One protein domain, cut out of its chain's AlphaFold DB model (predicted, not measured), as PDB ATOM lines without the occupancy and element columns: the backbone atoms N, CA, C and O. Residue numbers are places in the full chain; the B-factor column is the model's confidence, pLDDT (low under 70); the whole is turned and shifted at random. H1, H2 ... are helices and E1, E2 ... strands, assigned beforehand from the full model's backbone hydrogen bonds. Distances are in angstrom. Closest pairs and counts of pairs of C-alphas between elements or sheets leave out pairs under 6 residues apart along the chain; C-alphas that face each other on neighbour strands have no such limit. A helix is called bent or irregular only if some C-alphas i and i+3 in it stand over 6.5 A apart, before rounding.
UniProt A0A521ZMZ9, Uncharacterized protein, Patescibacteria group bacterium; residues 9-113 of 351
ATOM      1  N   TRP A   9     -36.455  -2.137 -24.272       64.44
ATOM      2  CA  TRP A   9     -36.825  -3.206 -23.335       64.44
ATOM      3  C   TRP A   9     -38.332  -3.276 -23.041       64.44
ATOM      4  O   TRP A   9     -38.780  -4.282 -22.495       64.44
ATOM      5  N   GLN A  10     -39.115  -2.253 -23.399       69.50
ATOM      6  CA  GLN A  10     -40.578  -2.267 -23.293       69.50
ATOM      7  C   GLN A  10     -41.218  -3.320 -24.209       69.50
ATOM      8  O   GLN A  10     -42.319  -3.776 -23.913       69.50
ATOM      9  N   ALA A  11     -40.497  -3.798 -25.233       61.44
ATOM     10  CA  ALA A  11     -40.889  -4.972 -26.013       61.44
ATOM     11  C   ALA A  11     -41.031  -6.246 -25.147       61.44
ATOM     12  O   ALA A  11     -41.797  -7.147 -25.483       61.44
ATOM     13  N   PHE A  12     -40.347  -6.313 -23.997       73.25
ATOM     14  CA  PHE A  12     -40.487  -7.381 -23.000       73.25
ATOM     15  C   PHE A  12     -41.511  -6.997 -21.914       73.25
ATOM     16  O   PHE A  12     -41.200  -6.961 -20.720       73.25
ATOM     17  N   GLY A  13     -42.737  -6.672 -22.333       73.94
ATOM     18  CA  GLY A  13     -43.848  -6.329 -21.440       73.94
ATOM     19  C   GLY A  13     -44.487  -7.534 -20.726       73.94
ATOM     20  O   GLY A  13     -44.123  -8.682 -20.997       73.94
ATOM     21  N   PRO A  14     -45.459  -7.303 -19.820       70.75
ATOM     22  CA  PRO A  14     -46.156  -8.368 -19.091       70.75
ATOM     23  C   PRO A  14     -46.726  -9.458 -20.007       70.75
ATOM     24  O   PRO A  14     -46.524 -10.644 -19.758       70.75
ATOM     25  N   GLU A  15     -47.362  -9.056 -21.108       63.97
ATOM     26  CA  GLU A  15     -47.958  -9.964 -22.095       63.97
ATOM     27  C   GLU A  15     -46.909 -10.866 -22.754       63.97
ATOM     28  O   GLU A  15     -47.120 -12.068 -22.909       63.97
ATOM     29  N   TRP A  16     -45.730 -10.320 -23.065       81.44
ATOM     30  CA  TRP A  16     -44.625 -11.090 -23.628       81.44
ATOM     31  C   TRP A  16     -44.121 -12.160 -22.651       81.44
ATOM     32  O   TRP A  16     -43.910 -13.308 -23.049       81.44
ATOM     33  N   PHE A  17     -43.971 -11.813 -21.366       75.75
ATOM     34  CA  PHE A  17     -43.561 -12.768 -20.330       75.75
ATOM     35  C   PHE A  17     -44.580 -13.898 -20.173       75.75
ATOM     36  O   PHE A  17     -44.179 -15.059 -20.120       75.75
ATOM     37  N   VAL A  18     -45.881 -13.590 -20.194       73.31
ATOM     38  CA  VAL A  18     -46.949 -14.606 -20.168       73.31
ATOM     39  C   VAL A  18     -46.853 -15.527 -21.387       73.31
ATOM     40  O   VAL A  18     -46.817 -16.750 -21.240       73.31
ATOM     41  N   LEU A  19     -46.724 -14.961 -22.590       58.53
ATOM     42  CA  LEU A  19     -46.623 -15.725 -23.839       58.53
ATOM     43  C   LEU A  19     -45.365 -16.604 -23.916       58.53
ATOM     44  O   LEU A  19     -45.370 -17.639 -24.587       58.53
ATOM     45  N   ARG A  20     -44.267 -16.205 -23.261       73.56
ATOM     46  CA  ARG A  20     -42.972 -16.908 -23.300       73.56
ATOM     47  C   ARG A  20     -42.625 -17.650 -22.013       73.56
ATOM     48  O   ARG A  20     -41.546 -18.244 -21.938       73.56
ATOM     49  N   GLN A  21     -43.548 -17.708 -21.054       84.12
ATOM     50  CA  GLN A  21     -43.280 -18.191 -19.702       84.12
ATOM     51  C   GLN A  21     -42.654 -19.588 -19.692       84.12
ATOM     52  O   GLN A  21     -41.592 -19.805 -19.118       84.12
ATOM     53  N   GLN A  22     -43.239 -20.541 -20.420       70.56
ATOM     54  CA  GLN A  22     -42.736 -21.918 -20.442       70.56
ATOM     55  C   GLN A  22     -41.299 -22.036 -20.969       70.56
ATOM     56  O   GLN A  22     -40.523 -22.853 -20.470       70.56
ATOM     57  N   VAL A  23     -40.930 -21.236 -21.972       74.56
ATOM     58  CA  VAL A  23     -39.574 -21.243 -22.541       74.56
ATOM     59  C   VAL A  23     -38.589 -20.632 -21.548       74.56
ATOM     60  O   VAL A  23     -37.535 -21.214 -21.297       74.56
ATOM     61  N   LEU A  24     -38.960 -19.509 -20.929       80.88
ATOM     62  CA  LEU A  24     -38.144 -18.828 -19.924       80.88
ATOM     63  C   LEU A  24     -37.876 -19.726 -18.714       80.88
ATOM     64  O   LEU A  24     -36.727 -19.865 -18.300       80.88
ATOM     65  N   LEU A  25     -38.903 -20.400 -18.192       84.88
ATOM     66  CA  LEU A  25     -38.760 -21.317 -17.058       84.88
ATOM     67  C   LEU A  25     -37.896 -22.534 -17.407       84.88
ATOM     68  O   LEU A  25     -37.081 -22.961 -16.588       84.88
ATOM     69  N   ARG A  26     -38.013 -23.080 -18.626       79.44
ATOM     70  CA  ARG A  26     -37.128 -24.162 -19.090       79.44
ATOM     71  C   ARG A  26     -35.673 -23.715 -19.150       79.44
ATOM     72  O   ARG A  26     -34.806 -24.445 -18.683       79.44
ATOM     73  N   LEU A  27     -35.413 -22.523 -19.689       82.31
ATOM     74  CA  LEU A  27     -34.064 -21.962 -19.741       82.31
ATOM     75  C   LEU A  27     -33.516 -21.729 -18.335       82.31
ATOM     76  O   LEU A  27     -32.415 -22.179 -18.042       82.31
ATOM     77  N   LEU A  28     -34.290 -21.104 -17.447       86.06
ATOM     78  CA  LEU A  28     -33.874 -20.761 -16.084       86.06
ATOM     79  C   LEU A  28     -33.625 -21.966 -15.186       86.06
ATOM     80  O   LEU A  28     -32.777 -21.889 -14.299       86.06
ATOM     81  N   ASN A  29     -34.352 -23.059 -15.390       86.31
ATOM     82  CA  ASN A  29     -34.214 -24.274 -14.591       86.31
ATOM     83  C   ASN A  29     -33.319 -25.335 -15.252       86.31
ATOM     84  O   ASN A  29     -33.131 -26.409 -14.684       86.31
ATOM     85  N   ALA A  30     -32.742 -25.056 -16.425       83.69
ATOM     86  CA  ALA A  30     -31.805 -25.970 -17.065       83.69
ATOM     87  C   ALA A  30     -30.497 -26.089 -16.250       83.69
ATOM     88  O   ALA A  30     -29.969 -25.081 -15.775       83.69
ATOM     89  N   PRO A  31     -29.903 -27.289 -16.135       76.19
ATOM     90  CA  PRO A  31     -28.783 -27.542 -15.221       76.19
ATOM     91  C   PRO A  31     -27.512 -26.737 -15.540       76.19
ATOM     92  O   PRO A  31     -26.812 -26.300 -14.626       76.19
ATOM     93  N   VAL A  32     -27.225 -26.520 -16.829       74.44
ATOM     94  CA  VAL A  32     -26.031 -25.792 -17.298       74.44
ATOM     95  C   VAL A  32     -26.412 -24.397 -17.793       74.44
ATOM     96  O   VAL A  32     -25.958 -23.393 -17.244       74.44
ATOM     97  N   ILE A  33     -27.313 -24.323 -18.775       75.31
ATOM     98  CA  ILE A  33     -27.741 -23.056 -19.388       75.31
ATOM     99  C   ILE A  33     -28.526 -22.190 -18.392       75.31
ATOM    100  O   ILE A  33     -28.419 -20.968 -18.435       75.31
ATOM    101  N   GLY A  34     -29.237 -22.785 -17.430       81.62
ATOM    102  CA  GLY A  34     -29.987 -22.029 -16.426       81.62
ATOM    103  C   GLY A  34     -29.107 -21.269 -15.452       81.62
ATOM    104  O   GLY A  34     -29.485 -20.180 -15.034       81.62
ATOM    105  N   ARG A  35     -27.886 -21.740 -15.171       82.50
ATOM    106  CA  ARG A  35     -26.917 -20.961 -14.380       82.50
ATOM    107  C   ARG A  35     -26.508 -19.686 -15.113       82.50
ATOM    108  O   ARG A  35     -26.493 -18.616 -14.509       82.50
ATOM    109  N   LEU A  36     -26.245 -19.796 -16.416       79.88
ATOM    110  CA  LEU A  36     -25.948 -18.652 -17.278       79.88
ATOM    111  C   LEU A  36     -27.154 -17.707 -17.379       79.88
ATOM    112  O   LEU A  36     -27.003 -16.501 -17.222       79.88
ATOM    113  N   PHE A  37     -28.358 -18.243 -17.584       80.00
ATOM    114  CA  PHE A  37     -29.572 -17.443 -17.762       80.00
ATOM    115  C   PHE A  37     -30.002 -16.726 -16.470       80.00
ATOM    116  O   PHE A  37     -30.347 -15.544 -16.494       80.00
ATOM    117  N   ARG A  38     -29.891 -17.392 -15.311       87.12
ATOM    118  CA  ARG A  38     -30.074 -16.769 -13.987       87.12
ATOM    119  C   ARG A  38     -29.025 -15.682 -13.740       87.12
ATOM    120  O   ARG A  38     -29.367 -14.606 -13.249       87.12
ATOM    121  N   TRP A  39     -27.771 -15.908 -14.143       84.25
ATOM    122  CA  TRP A  39     -26.713 -14.897 -14.062       84.25
ATOM    123  C   TRP A  39     -27.000 -13.671 -14.946       84.25
ATOM    124  O   TRP A  39     -26.899 -12.544 -14.456       84.25
ATOM    125  N   ILE A  40     -27.451 -13.878 -16.191       83.25
ATOM    126  CA  ILE A  40     -27.893 -12.825 -17.126       83.25
ATOM    127  C   ILE A  40     -28.987 -11.951 -16.492       83.25
ATOM    128  O   ILE A  40     -28.884 -10.722 -16.475       83.25
ATOM    129  N   LEU A  41     -29.998 -12.573 -15.882       87.44
ATOM    130  CA  LEU A  41     -31.083 -11.859 -15.199       87.44
ATOM    131  C   LEU A  41     -30.688 -11.289 -13.825       87.44
ATOM    132  O   LEU A  41     -31.489 -10.602 -13.185       87.44
ATOM    133  N   ARG A  42     -29.449 -11.526 -13.372       86.56
ATOM    134  CA  ARG A  42     -28.965 -11.230 -12.014       86.56
ATOM    135  C   ARG A  42     -29.886 -11.786 -10.921       86.56
ATOM    136  O   ARG A  42     -30.160 -11.094  -9.940       86.56
ATOM    137  N   ILE A  43     -30.348 -13.015 -11.106       86.88
ATOM    138  CA  ILE A  43     -30.954 -13.837 -10.059       86.88
ATOM    139  C   ILE A  43     -29.797 -14.625  -9.449       86.88
ATOM    140  O   ILE A  43     -29.297 -15.574 -10.061       86.88
ATOM    141  N   ARG A  44     -29.254 -14.144  -8.325       81.12
ATOM    142  CA  ARG A  44     -27.982 -14.655  -7.816       81.12
ATOM    143  C   ARG A  44     -28.204 -15.878  -6.923       81.12
ATOM    144  O   ARG A  44     -29.246 -16.013  -6.290       81.12
ATOM    145  N   PRO A  45     -27.206 -16.766  -6.815       74.44
ATOM    146  CA  PRO A  45     -27.311 -17.952  -5.972       74.44
ATOM    147  C   PRO A  45     -27.531 -17.652  -4.491       74.44
ATOM    148  O   PRO A  45     -28.085 -18.488  -3.798       74.44
ATOM    149  N   TYR A  46     -27.119 -16.485  -3.992       76.94
ATOM    150  CA  TYR A  46     -27.404 -16.094  -2.610       76.94
ATOM    151  C   TYR A  46     -28.814 -15.503  -2.429       76.94
ATOM    152  O   TYR A  46     -29.251 -15.380  -1.293       76.94
ATOM    153  N   ASP A  47     -29.513 -15.127  -3.511       74.44
ATOM    154  CA  ASP A  47     -30.888 -14.605  -3.432       74.44
ATOM    155  C   ASP A  47     -31.887 -15.751  -3.202       74.44
ATOM    156  O   ASP A  47     -32.857 -15.590  -2.471       74.44
ATOM    157  N   ILE A  48     -31.640 -16.912  -3.822       74.38
ATOM    158  CA  ILE A  48     -32.568 -18.052  -3.797       74.38
ATOM    159  C   ILE A  48     -31.929 -19.422  -3.610       74.38
ATOM    160  O   ILE A  48     -32.665 -20.370  -3.442       74.38
ATOM    161  N   GLY A  49     -30.608 -19.588  -3.656       66.69
ATOM    162  CA  GLY A  49     -29.958 -20.906  -3.679       66.69
ATOM    163  C   GLY A  49     -29.983 -21.587  -5.058       66.69
ATOM    164  O   GLY A  49     -30.830 -21.325  -5.909       66.69
ATOM    165  N   TYR A  50     -29.033 -22.495  -5.313       64.50
ATOM    166  CA  TYR A  50     -28.981 -23.254  -6.577       64.50
ATOM    167  C   TYR A  50     -30.054 -24.350  -6.690       64.50
ATOM    168  O   TYR A  50     -30.291 -24.841  -7.792       64.50
ATOM    169  N   GLY A  51     -30.669 -24.748  -5.572       70.75
ATOM    170  CA  GLY A  51     -31.592 -25.888  -5.500       70.75
ATOM    171  C   GLY A  51     -33.046 -25.570  -5.844       70.75
ATOM    172  O   GLY A  51     -33.803 -26.486  -6.148       70.75
ATOM    173  N   TYR A  52     -33.435 -24.295  -5.838       81.88
ATOM    174  CA  TYR A  52     -34.833 -23.911  -6.004       81.88
ATOM    175  C   TYR A  52     -35.190 -23.655  -7.472       81.88
ATOM    176  O   TYR A  52     -34.421 -23.053  -8.242       81.88
ATOM    177  N   SER A  53     -36.366 -24.142  -7.872       86.00
ATOM    178  CA  SER A  53     -36.930 -23.955  -9.207       86.00
ATOM    179  C   SER A  53     -37.672 -22.625  -9.277       86.00
ATOM    180  O   SER A  53     -38.487 -22.295  -8.419       86.00
ATOM    181  N   ILE A  54     -37.395 -21.848 -10.324       88.88
ATOM    182  CA  ILE A  54     -38.209 -20.677 -10.655       88.88
ATOM    183  C   ILE A  54     -39.474 -21.207 -11.325       88.88
ATOM    184  O   ILE A  54     -39.379 -21.967 -12.290       88.88
ATOM    185  N   VAL A  55     -40.641 -20.836 -10.812       89.75
ATOM    186  CA  VAL A  55     -41.951 -21.272 -11.320       89.75
ATOM    187  C   VAL A  55     -42.693 -20.169 -12.061       89.75
ATOM    188  O   VAL A  55     -43.594 -20.464 -12.839       89.75
ATOM    189  N   GLU A  56     -42.278 -18.915 -11.885       89.62
ATOM    190  CA  GLU A  56     -42.850 -17.776 -12.595       89.62
ATOM    191  C   GLU A  56     -41.806 -16.671 -12.787       89.62
ATOM    192  O   GLU A  56     -40.982 -16.417 -11.906       89.62
ATOM    193  N   LEU A  57     -41.840 -16.007 -13.940       90.12
ATOM    194  CA  LEU A  57     -41.052 -14.814 -14.230       90.12
ATOM    195  C   LEU A  57     -41.945 -13.748 -14.874       90.12
ATOM    196  O   LEU A  57     -42.660 -14.019 -15.835       90.12
ATOM    197  N   GLY A  58     -41.868 -12.526 -14.361       83.81
ATOM    198  CA  GLY A  58     -42.497 -11.346 -14.937       83.81
ATOM    199  C   GLY A  58     -41.482 -10.225 -15.171       83.81
ATOM    200  O   GLY A  58     -40.323 -10.316 -14.756       83.81
ATOM    201  N   PRO A  59     -41.899  -9.107 -15.789       84.12
ATOM    202  CA  PRO A  59     -40.984  -8.020 -16.137       84.12
ATOM    203  C   PRO A  59     -40.288  -7.395 -14.916       84.12
ATOM    204  O   PRO A  59     -39.173  -6.878 -15.034       84.12
ATOM    205  N   HIS A  60     -40.911  -7.470 -13.737       89.19
ATOM    206  CA  HIS A  60     -40.429  -6.874 -12.490       89.19
ATOM    207  C   HIS A  60     -40.361  -7.853 -11.303       89.19
ATOM    208  O   HIS A  60     -39.943  -7.446 -10.222       89.19
ATOM    209  N   TYR A  61     -40.717  -9.129 -11.480       86.62
ATOM    210  CA  TYR A  61     -40.697 -10.119 -10.401       86.62
ATOM    211  C   TYR A  61     -40.297 -11.511 -10.890       86.62
ATOM    212  O   TYR A  61     -40.349 -11.788 -12.085       86.62
ATOM    213  N   TYR A  62     -39.937 -12.397  -9.965       90.25
ATOM    214  CA  TYR A  62     -39.905 -13.842 -10.199       90.25
ATOM    215  C   TYR A  62     -40.379 -14.586  -8.949       90.25
ATOM    216  O   TYR A  62     -40.299 -14.053  -7.842       90.25
ATOM    217  N   VAL A  63     -40.868 -15.810  -9.135       88.06
ATOM    218  CA  VAL A  63     -41.368 -16.685  -8.069       88.06
ATOM    219  C   VAL A  63     -40.581 -17.985  -8.081       88.06
ATOM    220  O   VAL A  63     -40.388 -18.588  -9.139       88.06
ATOM    221  N   VAL A  64     -40.138 -18.429  -6.908       89.06
ATOM    222  CA  VAL A  64     -39.514 -19.739  -6.702       89.06
ATOM    223  C   VAL A  64     -40.396 -20.641  -5.857       89.06
ATOM    224  O   VAL A  64     -41.116 -20.179  -4.972       89.06
ATOM    225  N   GLN A  65     -40.314 -21.939  -6.128       87.38
ATOM    226  CA  GLN A  65     -40.926 -22.962  -5.296       87.38
ATOM    227  C   GLN A  65     -39.933 -23.389  -4.220       87.38
ATOM    228  O   GLN A  65     -38.902 -23.969  -4.548       87.38
ATOM    229  N   GLY A  66     -40.253 -23.058  -2.971       77.19
ATOM    230  CA  GLY A  66     -39.513 -23.396  -1.763       77.19
ATOM    231  C   GLY A  66     -39.829 -24.792  -1.221       77.19
ATOM    232  O   GLY A  66     -40.614 -25.558  -1.794       77.19
ATOM    233  N   ASP A  67     -39.242 -25.110  -0.069       79.19
ATOM    234  CA  ASP A  67     -39.478 -26.376   0.621       79.19
ATOM    235  C   ASP A  67     -40.957 -26.521   1.020       79.19
ATOM    236  O   ASP A  67     -41.670 -25.535   1.250       79.19
ATOM    237  N   CYS A  68     -41.431 -27.769   1.058       78.00
ATOM    238  CA  CYS A  68     -42.812 -28.130   1.407       78.00
ATOM    239  C   CYS A  68     -43.898 -27.451   0.544       78.00
ATOM    240  O   CYS A  68     -45.045 -27.347   0.968       78.00
ATOM    241  N   GLY A  69     -43.555 -27.010  -0.673       75.75
ATOM    242  CA  GLY A  69     -44.503 -26.391  -1.604       75.75
ATOM    243  C   GLY A  69     -44.778 -24.908  -1.345       75.75
ATOM    244  O   GLY A  69     -45.711 -24.362  -1.933       75.75
ATOM    245  N   SER A  70     -43.981 -24.250  -0.500       81.00
ATOM    246  CA  SER A  70     -44.048 -22.797  -0.316       81.00
ATOM    247  C   SER A  70     -43.689 -22.047  -1.608       81.00
ATOM    248  O   SER A  70     -42.904 -22.529  -2.424       81.00
ATOM    249  N   LEU A  71     -44.268 -20.862  -1.814       85.62
ATOM    250  CA  LEU A  71     -43.925 -19.970  -2.924       85.62
ATOM    251  C   LEU A  71     -43.288 -18.701  -2.368       85.62
ATOM    252  O   LEU A  71     -43.851 -18.060  -1.481       85.62
ATOM    253  N   ILE A  72     -42.124 -18.337  -2.898       83.06
ATOM    254  CA  ILE A  72     -41.382 -17.142  -2.493       83.06
ATOM    255  C   ILE A  72     -41.234 -16.250  -3.722       83.06
ATOM    256  O   ILE A  72     -40.726 -16.693  -4.751       83.06
ATOM    257  N   ALA A  73     -41.678 -14.997  -3.624       85.06
ATOM    258  CA  ALA A  73     -41.609 -14.026  -4.710       85.06
ATOM    259  C   ALA A  73     -40.625 -12.896  -4.383       85.06
ATOM    260  O   ALA A  73     -40.652 -12.334  -3.289       85.06
ATOM    261  N   ASP A  74     -39.795 -12.526  -5.354       83.38
ATOM    262  CA  ASP A  74     -38.967 -11.318  -5.312       83.38
ATOM    263  C   ASP A  74     -39.537 -10.323  -6.323       83.38
ATOM    264  O   ASP A  74     -39.543 -10.576  -7.531       83.38
ATOM    265  N   ILE A  75     -40.027  -9.194  -5.811       86.69
ATOM    266  CA  ILE A  75     -40.718  -8.151  -6.568       86.69
ATOM    267  C   ILE A  75     -39.876  -6.874  -6.533       86.69
ATOM    268  O   ILE A  75     -39.351  -6.470  -5.495       86.69
ATOM    269  N   ARG A  76     -39.748  -6.204  -7.679       85.94
ATOM    270  CA  ARG A  76     -38.987  -4.959  -7.839       85.94
ATOM    271  C   ARG A  76     -39.905  -3.827  -8.288       85.94
ATOM    272  O   ARG A  76     -40.813  -4.040  -9.080       85.94
ATOM    273  N   GLY A  77     -39.613  -2.600  -7.855       83.12
ATOM    274  CA  GLY A  77     -40.391  -1.402  -8.218       83.12
ATOM    275  C   GLY A  77     -40.227  -0.917  -9.668       83.12
ATOM    276  O   GLY A  77     -40.720   0.143 -10.019       83.12
ATOM    277  N   HIS A  78     -39.497  -1.646 -10.512       78.56
ATOM    278  CA  HIS A  78     -39.301  -1.332 -11.929       78.56
ATOM    279  C   HIS A  78     -39.091  -2.623 -12.724       78.56
ATOM    280  O   HIS A  78     -38.784  -3.666 -12.143       78.56
ATOM    281  N   TRP A  79     -39.197  -2.560 -14.057       86.62
ATOM    282  CA  TRP A  79     -39.079  -3.724 -14.952       86.62
ATOM    283  C   TRP A  79     -37.621  -4.196 -15.115       86.62
ATOM    284  O   TRP A  79     -37.030  -4.171 -16.196       86.62
ATOM    285  N   LYS A  80     -37.003  -4.587 -13.995       87.75
ATOM    286  CA  LYS A  80     -35.611  -5.033 -13.886       87.75
ATOM    287  C   LYS A  80     -35.319  -6.173 -14.858       87.75
ATOM    288  O   LYS A  80     -34.293  -6.132 -15.533       87.75
ATOM    289  N   TYR A  81     -36.183  -7.183 -14.911       85.94
ATOM    290  CA  TYR A  81     -35.926  -8.405 -15.672       85.94
ATOM    291  C   TYR A  81     -36.116  -8.186 -17.172       85.94
ATOM    292  O   TYR A  81     -35.287  -8.661 -17.942       85.94
ATOM    293  N   ALA A  82     -37.092  -7.366 -17.573       81.44
ATOM    294  CA  ALA A  82     -37.233  -6.898 -18.955       81.44
ATOM    295  C   ALA A  82     -35.974  -6.150 -19.434       81.44
ATOM    296  O   ALA A  82     -35.374  -6.503 -20.448       81.44
ATOM    297  N   LYS A  83     -35.506  -5.168 -18.645       82.88
ATOM    298  CA  LYS A  83     -34.277  -4.409 -18.936       82.88
ATOM    299  C   LYS A  83     -33.053  -5.316 -19.038       82.88
ATOM    300  O   LYS A  83     -32.254  -5.176 -19.956       82.88
ATOM    301  N   ARG A  84     -32.879  -6.244 -18.093       84.56
ATOM    302  CA  ARG A  84     -31.728  -7.162 -18.072       84.56
ATOM    303  C   ARG A  84     -31.726  -8.090 -19.273       84.56
ATOM    304  O   ARG A  84     -30.681  -8.239 -19.893       84.56
ATOM    305  N   LEU A  85     -32.880  -8.658 -19.609       81.88
ATOM    306  CA  LEU A  85     -33.021  -9.512 -20.777       81.88
ATOM    307  C   LEU A  85     -32.614  -8.759 -22.052       81.88
ATOM    308  O   LEU A  85     -31.781  -9.256 -22.801       81.88
ATOM    309  N   TYR A  86     -33.095  -7.525 -22.226       78.19
ATOM    310  CA  TYR A  86     -32.709  -6.666 -23.346       78.19
ATOM    311  C   TYR A  86     -31.202  -6.359 -23.375       78.19
ATOM    312  O   TYR A  86     -30.510  -6.700 -24.331       78.19
ATOM    313  N   PHE A  87     -30.657  -5.742 -22.320       77.44
ATOM    314  CA  PHE A  87     -29.276  -5.248 -22.343       77.44
ATOM    315  C   PHE A  87     -28.225  -6.361 -22.364       77.44
ATOM    316  O   PHE A  87     -27.170  -6.187 -22.968       77.44
ATOM    317  N   SER A  88     -28.490  -7.499 -21.721       75.38
ATOM    318  CA  SER A  88     -27.545  -8.619 -21.684       75.38
ATOM    319  C   SER A  88     -27.580  -9.474 -22.947       75.38
ATOM    320  O   SER A  88     -26.562 -10.076 -23.283       75.38
ATOM    321  N   LEU A  89     -28.707  -9.513 -23.662       74.38
ATOM    322  CA  LEU A  89     -28.797 -10.176 -24.964       74.38
ATOM    323  C   LEU A  89     -28.499  -9.227 -26.128       74.38
ATOM    324  O   LEU A  89     -28.383  -9.697 -27.250       74.38
ATOM    325  N   ARG A  90     -28.294  -7.927 -25.879       68.69
ATOM    326  CA  ARG A  90     -27.945  -6.930 -26.903       68.69
ATOM    327  C   ARG A  90     -26.759  -7.348 -27.795       68.69
ATOM    328  O   ARG A  90     -26.875  -7.177 -29.001       68.69
ATOM    329  N   PRO A  91     -25.650  -7.928 -27.291       68.88
ATOM    330  CA  PRO A  91     -24.571  -8.400 -28.165       68.88
ATOM    331  C   PRO A  91     -25.007  -9.567 -29.061       68.88
ATOM    332  O   PRO A  91     -24.693  -9.578 -30.243       68.88
ATOM    333  N   ILE A  92     -25.776 -10.516 -28.517       67.25
ATOM    334  CA  ILE A  92     -26.316 -11.660 -29.270       67.25
ATOM    335  C   ILE A  92     -27.316 -11.175 -30.320       67.25
ATOM    336  O   ILE A  92     -27.284 -11.641 -31.447       67.25
ATOM    337  N   TRP A  93     -28.150 -10.203 -29.971       64.06
ATOM    338  CA  TRP A  93     -29.068  -9.521 -30.874       64.06
ATOM    339  C   TRP A  93     -28.325  -8.920 -32.072       64.06
ATOM    340  O   TRP A  93     -28.648  -9.238 -33.211       64.06
ATOM    341  N   TRP A  94     -27.259  -8.151 -31.829       66.50
ATOM    342  CA  TRP A  94     -26.400  -7.635 -32.901       66.50
ATOM    343  C   TRP A  94     -25.733  -8.745 -33.718       66.50
ATOM    344  O   TRP A  94     -25.658  -8.626 -34.935       66.50
ATOM    345  N   CYS A  95     -25.284  -9.837 -33.090       68.06
ATOM    346  CA  CYS A  95     -24.734 -10.986 -33.812       68.06
ATOM    347  C   CYS A  95     -25.774 -11.674 -34.708       68.06
ATOM    348  O   CYS A  95     -25.427 -12.075 -35.814       68.06
ATOM    349  N   LEU A  96     -27.024 -11.801 -34.257       66.75
ATOM    350  CA  LEU A  96     -28.115 -12.384 -35.043       66.75
ATOM    351  C   LEU A  96     -28.498 -11.469 -36.211       66.75
ATOM    352  O   LEU A  96     -28.641 -11.961 -37.320       66.75
ATOM    353  N   HIS A  97     -28.532 -10.149 -36.008       66.12
ATOM    354  CA  HIS A  97     -28.684  -9.182 -37.101       66.12
ATOM    355  C   HIS A  97     -27.553  -9.268 -38.130       66.12
ATOM    356  O   HIS A  97     -27.800  -9.259 -39.331       66.12
ATOM    357  N   LEU A  98     -26.302  -9.348 -37.666       67.56
ATOM    358  CA  LEU A  98     -25.139  -9.500 -38.540       67.56
ATOM    359  C   LEU A  98     -25.192 -10.818 -39.317       67.56
ATOM    360  O   LEU A  98     -24.855 -10.836 -40.496       67.56
ATOM    361  N   TRP A  99     -25.621 -11.906 -38.679       73.00
ATOM    362  CA  TRP A  99     -25.836 -13.194 -39.332       73.00
ATOM    363  C   TRP A  99     -26.943 -13.124 -40.390       73.00
ATOM    364  O   TRP A  99     -26.722 -13.577 -41.516       73.00
ATOM    365  N   ASP A 100     -28.093 -12.540 -40.043       65.56
ATOM    366  CA  ASP A 100     -29.234 -12.395 -40.947       65.56
ATOM    367  C   ASP A 100     -28.818 -11.600 -42.191       65.56
ATOM    368  O   ASP A 100     -28.885 -12.124 -43.304       65.56
ATOM    369  N   ALA A 101     -28.223 -10.418 -41.993       66.44
ATOM    370  CA  ALA A 101     -27.807  -9.530 -43.075       66.44
ATOM    371  C   ALA A 101     -26.652 -10.084 -43.931       66.44
ATOM    372  O   ALA A 101     -26.648  -9.935 -45.155       66.44
ATOM    373  N   ALA A 102     -25.632 -10.694 -43.315       69.88
ATOM    374  CA  ALA A 102     -24.427 -11.107 -44.037       69.88
ATOM    375  C   ALA A 102     -24.555 -12.482 -44.704       69.88
ATOM    376  O   ALA A 102     -23.895 -12.733 -45.715       69.88
ATOM    377  N   ILE A 103     -25.348 -13.388 -44.120       68.62
ATOM    378  CA  ILE A 103     -25.372 -14.799 -44.514       68.62
ATOM    379  C   ILE A 103     -26.784 -15.266 -44.834       68.62
ATOM    380  O   ILE A 103     -27.023 -15.727 -45.955       68.62
ATOM    381  N   ALA A 104     -27.700 -15.195 -43.867       65.69
ATOM    382  CA  ALA A 104     -28.987 -15.857 -44.012       65.69
ATOM    383  C   ALA A 104     -29.781 -15.260 -45.176       65.69
ATOM    384  O   ALA A 104     -30.134 -15.980 -46.100       65.69
ATOM    385  N   ASP A 105     -29.960 -13.947 -45.226       63.06
ATOM    386  CA  ASP A 105     -30.792 -13.315 -46.249       63.06
ATOM    387  C   ASP A 105     -30.231 -13.470 -47.664       63.06
ATOM    388  O   ASP A 105     -30.982 -13.599 -48.630       63.06
ATOM    389  N   ARG A 106     -28.900 -13.492 -47.799       66.69
ATOM    390  CA  ARG A 106     -28.238 -13.554 -49.106       66.69
ATOM    391  C   ARG A 106     -28.117 -14.972 -49.653       66.69
ATOM    392  O   ARG A 106     -28.169 -15.157 -50.868       66.69
ATOM    393  N   PHE A 107     -27.909 -15.961 -48.786       68.19
ATOM    394  CA  PHE A 107     -27.516 -17.307 -49.214       68.19
ATOM    395  C   PHE A 107     -28.430 -18.418 -48.700       68.19
ATOM    396  O   PHE A 107     -28.501 -19.481 -49.316       68.19
ATOM    397  N   ALA A 108     -29.127 -18.208 -47.584       65.75
ATOM    398  CA  ALA A 108     -29.990 -19.214 -46.974       65.75
ATOM    399  C   ALA A 108     -31.125 -18.563 -46.157       65.75
ATOM    400  O   ALA A 108     -31.096 -18.635 -44.927       65.75
ATOM    401  N   PRO A 109     -32.142 -17.949 -46.804       59.41
ATOM    402  CA  PRO A 109     -33.164 -17.145 -46.112       59.41
ATOM    403  C   PRO A 109     -33.953 -17.919 -45.047       59.41
ATOM    404  O   PRO A 109     -34.482 -17.353 -44.094       59.41
ATOM    405  N   TYR A 110     -33.989 -19.250 -45.163       58.12
ATOM    406  CA  TYR A 110     -34.581 -20.151 -44.176       58.12
ATOM    407  C   TYR A 110     -33.806 -20.232 -42.844       58.12
ATOM    408  O   TYR A 110     -34.334 -20.793 -41.888       58.12
ATOM    409  N   LEU A 111     -32.574 -19.709 -42.778       60.19
ATOM    410  CA  LEU A 111     -31.753 -19.582 -41.564       60.19
ATOM    411  C   LEU A 111     -31.845 -18.190 -40.923       60.19
ATOM    412  O   LEU A 111     -31.132 -17.941 -39.950       60.19
ATOM    413  N   SER A 112     -32.667 -17.293 -41.481       63.53
ATOM    414  CA  SER A 112     -32.856 -15.941 -40.954       63.53
ATOM    415  C   SER A 112     -33.651 -16.010 -39.654       63.53
ATOM    416  O   SER A 112     -34.672 -16.700 -39.569       63.53
ATOM    417  N   PHE A 113     -33.184 -15.307 -38.629       62.09
ATOM    418  CA  PHE A 113     -33.869 -15.185 -37.348       62.09
ATOM    419  C   PHE A 113     -34.993 -14.142 -37.382       62.09
ATOM    420  O   PHE A 113     -35.734 -14.016 -36.402       62.09
TER     421      PHE A 113
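This is residues 9 to 113 of the 351 residues of an uncharacterized protein of Patescibacteria group bacterium (UniProt A0A521ZMZ9). A small three-stranded sheet, E1 E2 E3, with the kinked helix H1 beside its edge strand E1, belongs to a body from which the long arm H4b of the bent helix H4 sticks out. H2 and the arm H4a lie between the sheet and H4b, and residues 108 to 113 fold back along H4b. The 105 printed residues have four named helices and three named strands in the order H1 H2 H3 E1 E2 E3 H4; the class is mixed, helices and strands, and the sheet is antiparallel in the order E1, E2, E3. The whole is only just loose, close to compact, with a radius of gyration of the C-alphas of 15.9 A, and elongated, with spans of 54 by 29 by 22 A.

E1, residues 53 to 57, E2, residues 61 to 65, and E3, residues 71 to 75, form a meander, each strand the antiparallel neighbour of the one before. In the hairpin E1 and E2, at 152 degrees, N 55 and O 63 are within hydrogen-bond range at 2.8 A. In the hairpin E2 and E3, at 163 degrees, N 64 and O 72 are within range at 2.8 A. H1, residues 14 to 29, only grazes the sheet; its closest C-alphas to E1 are those of Asn 29 and Ser 53, 6.0 A apart. H2, residues 33 to 40, is not on the sheet and touches H1 only at the corner, with the C-alphas of Leu 28 and Gly 34 closest at 4.1 A. H3, residues 45 to 48, only grazes the sheet with residues 47 to 48. H4, residues 80 to 107, was assigned as one helix by its hydrogen bonds but is bent, with C-alphas 88 and 91 7.1 A apart; its arms H4a, residues 80 to 88, and H4b, residues 91 to 107, stand at a steep tilt of 51 degrees. H4a only grazes the sheet with residues 80 to 82, and only just touches H2, with 3 pairs of C-alphas within 8 A, the closest those of Ile 40 and Ser 88 at 6.2 A. H4b is apart from H1, H2, H3 and the three strands. Every O i to N i+4 pair is within hydrogen-bond range in H2 and H4a, against 10 of 12 in H1 and 11 of 13 in H4b; H3 is too short for such a pair.

E2 is 13.8 A long, E3 12.8 A and E1 11.2 A. H1 is 20.4 A long, from C-alpha 14 at (-46.156, -8.368, -19.091), and irregular, with C-alphas 19 and 22 8.1 A apart. H4b is 23.0 A long, ends at C-alpha 107 at (-27.516, -17.307, -49.214), and is irregular, with C-alphas 102 and 105 7.1 A apart.

The C-alphas of Cys 68 and Arg 106 are the two farthest apart, at 54.6 A. The printed part has no cut, and the links between its named elements are tight. The mean pLDDT of the printed part is 76.8; residues 90 to 98 and 100 to 113 are among those under 70.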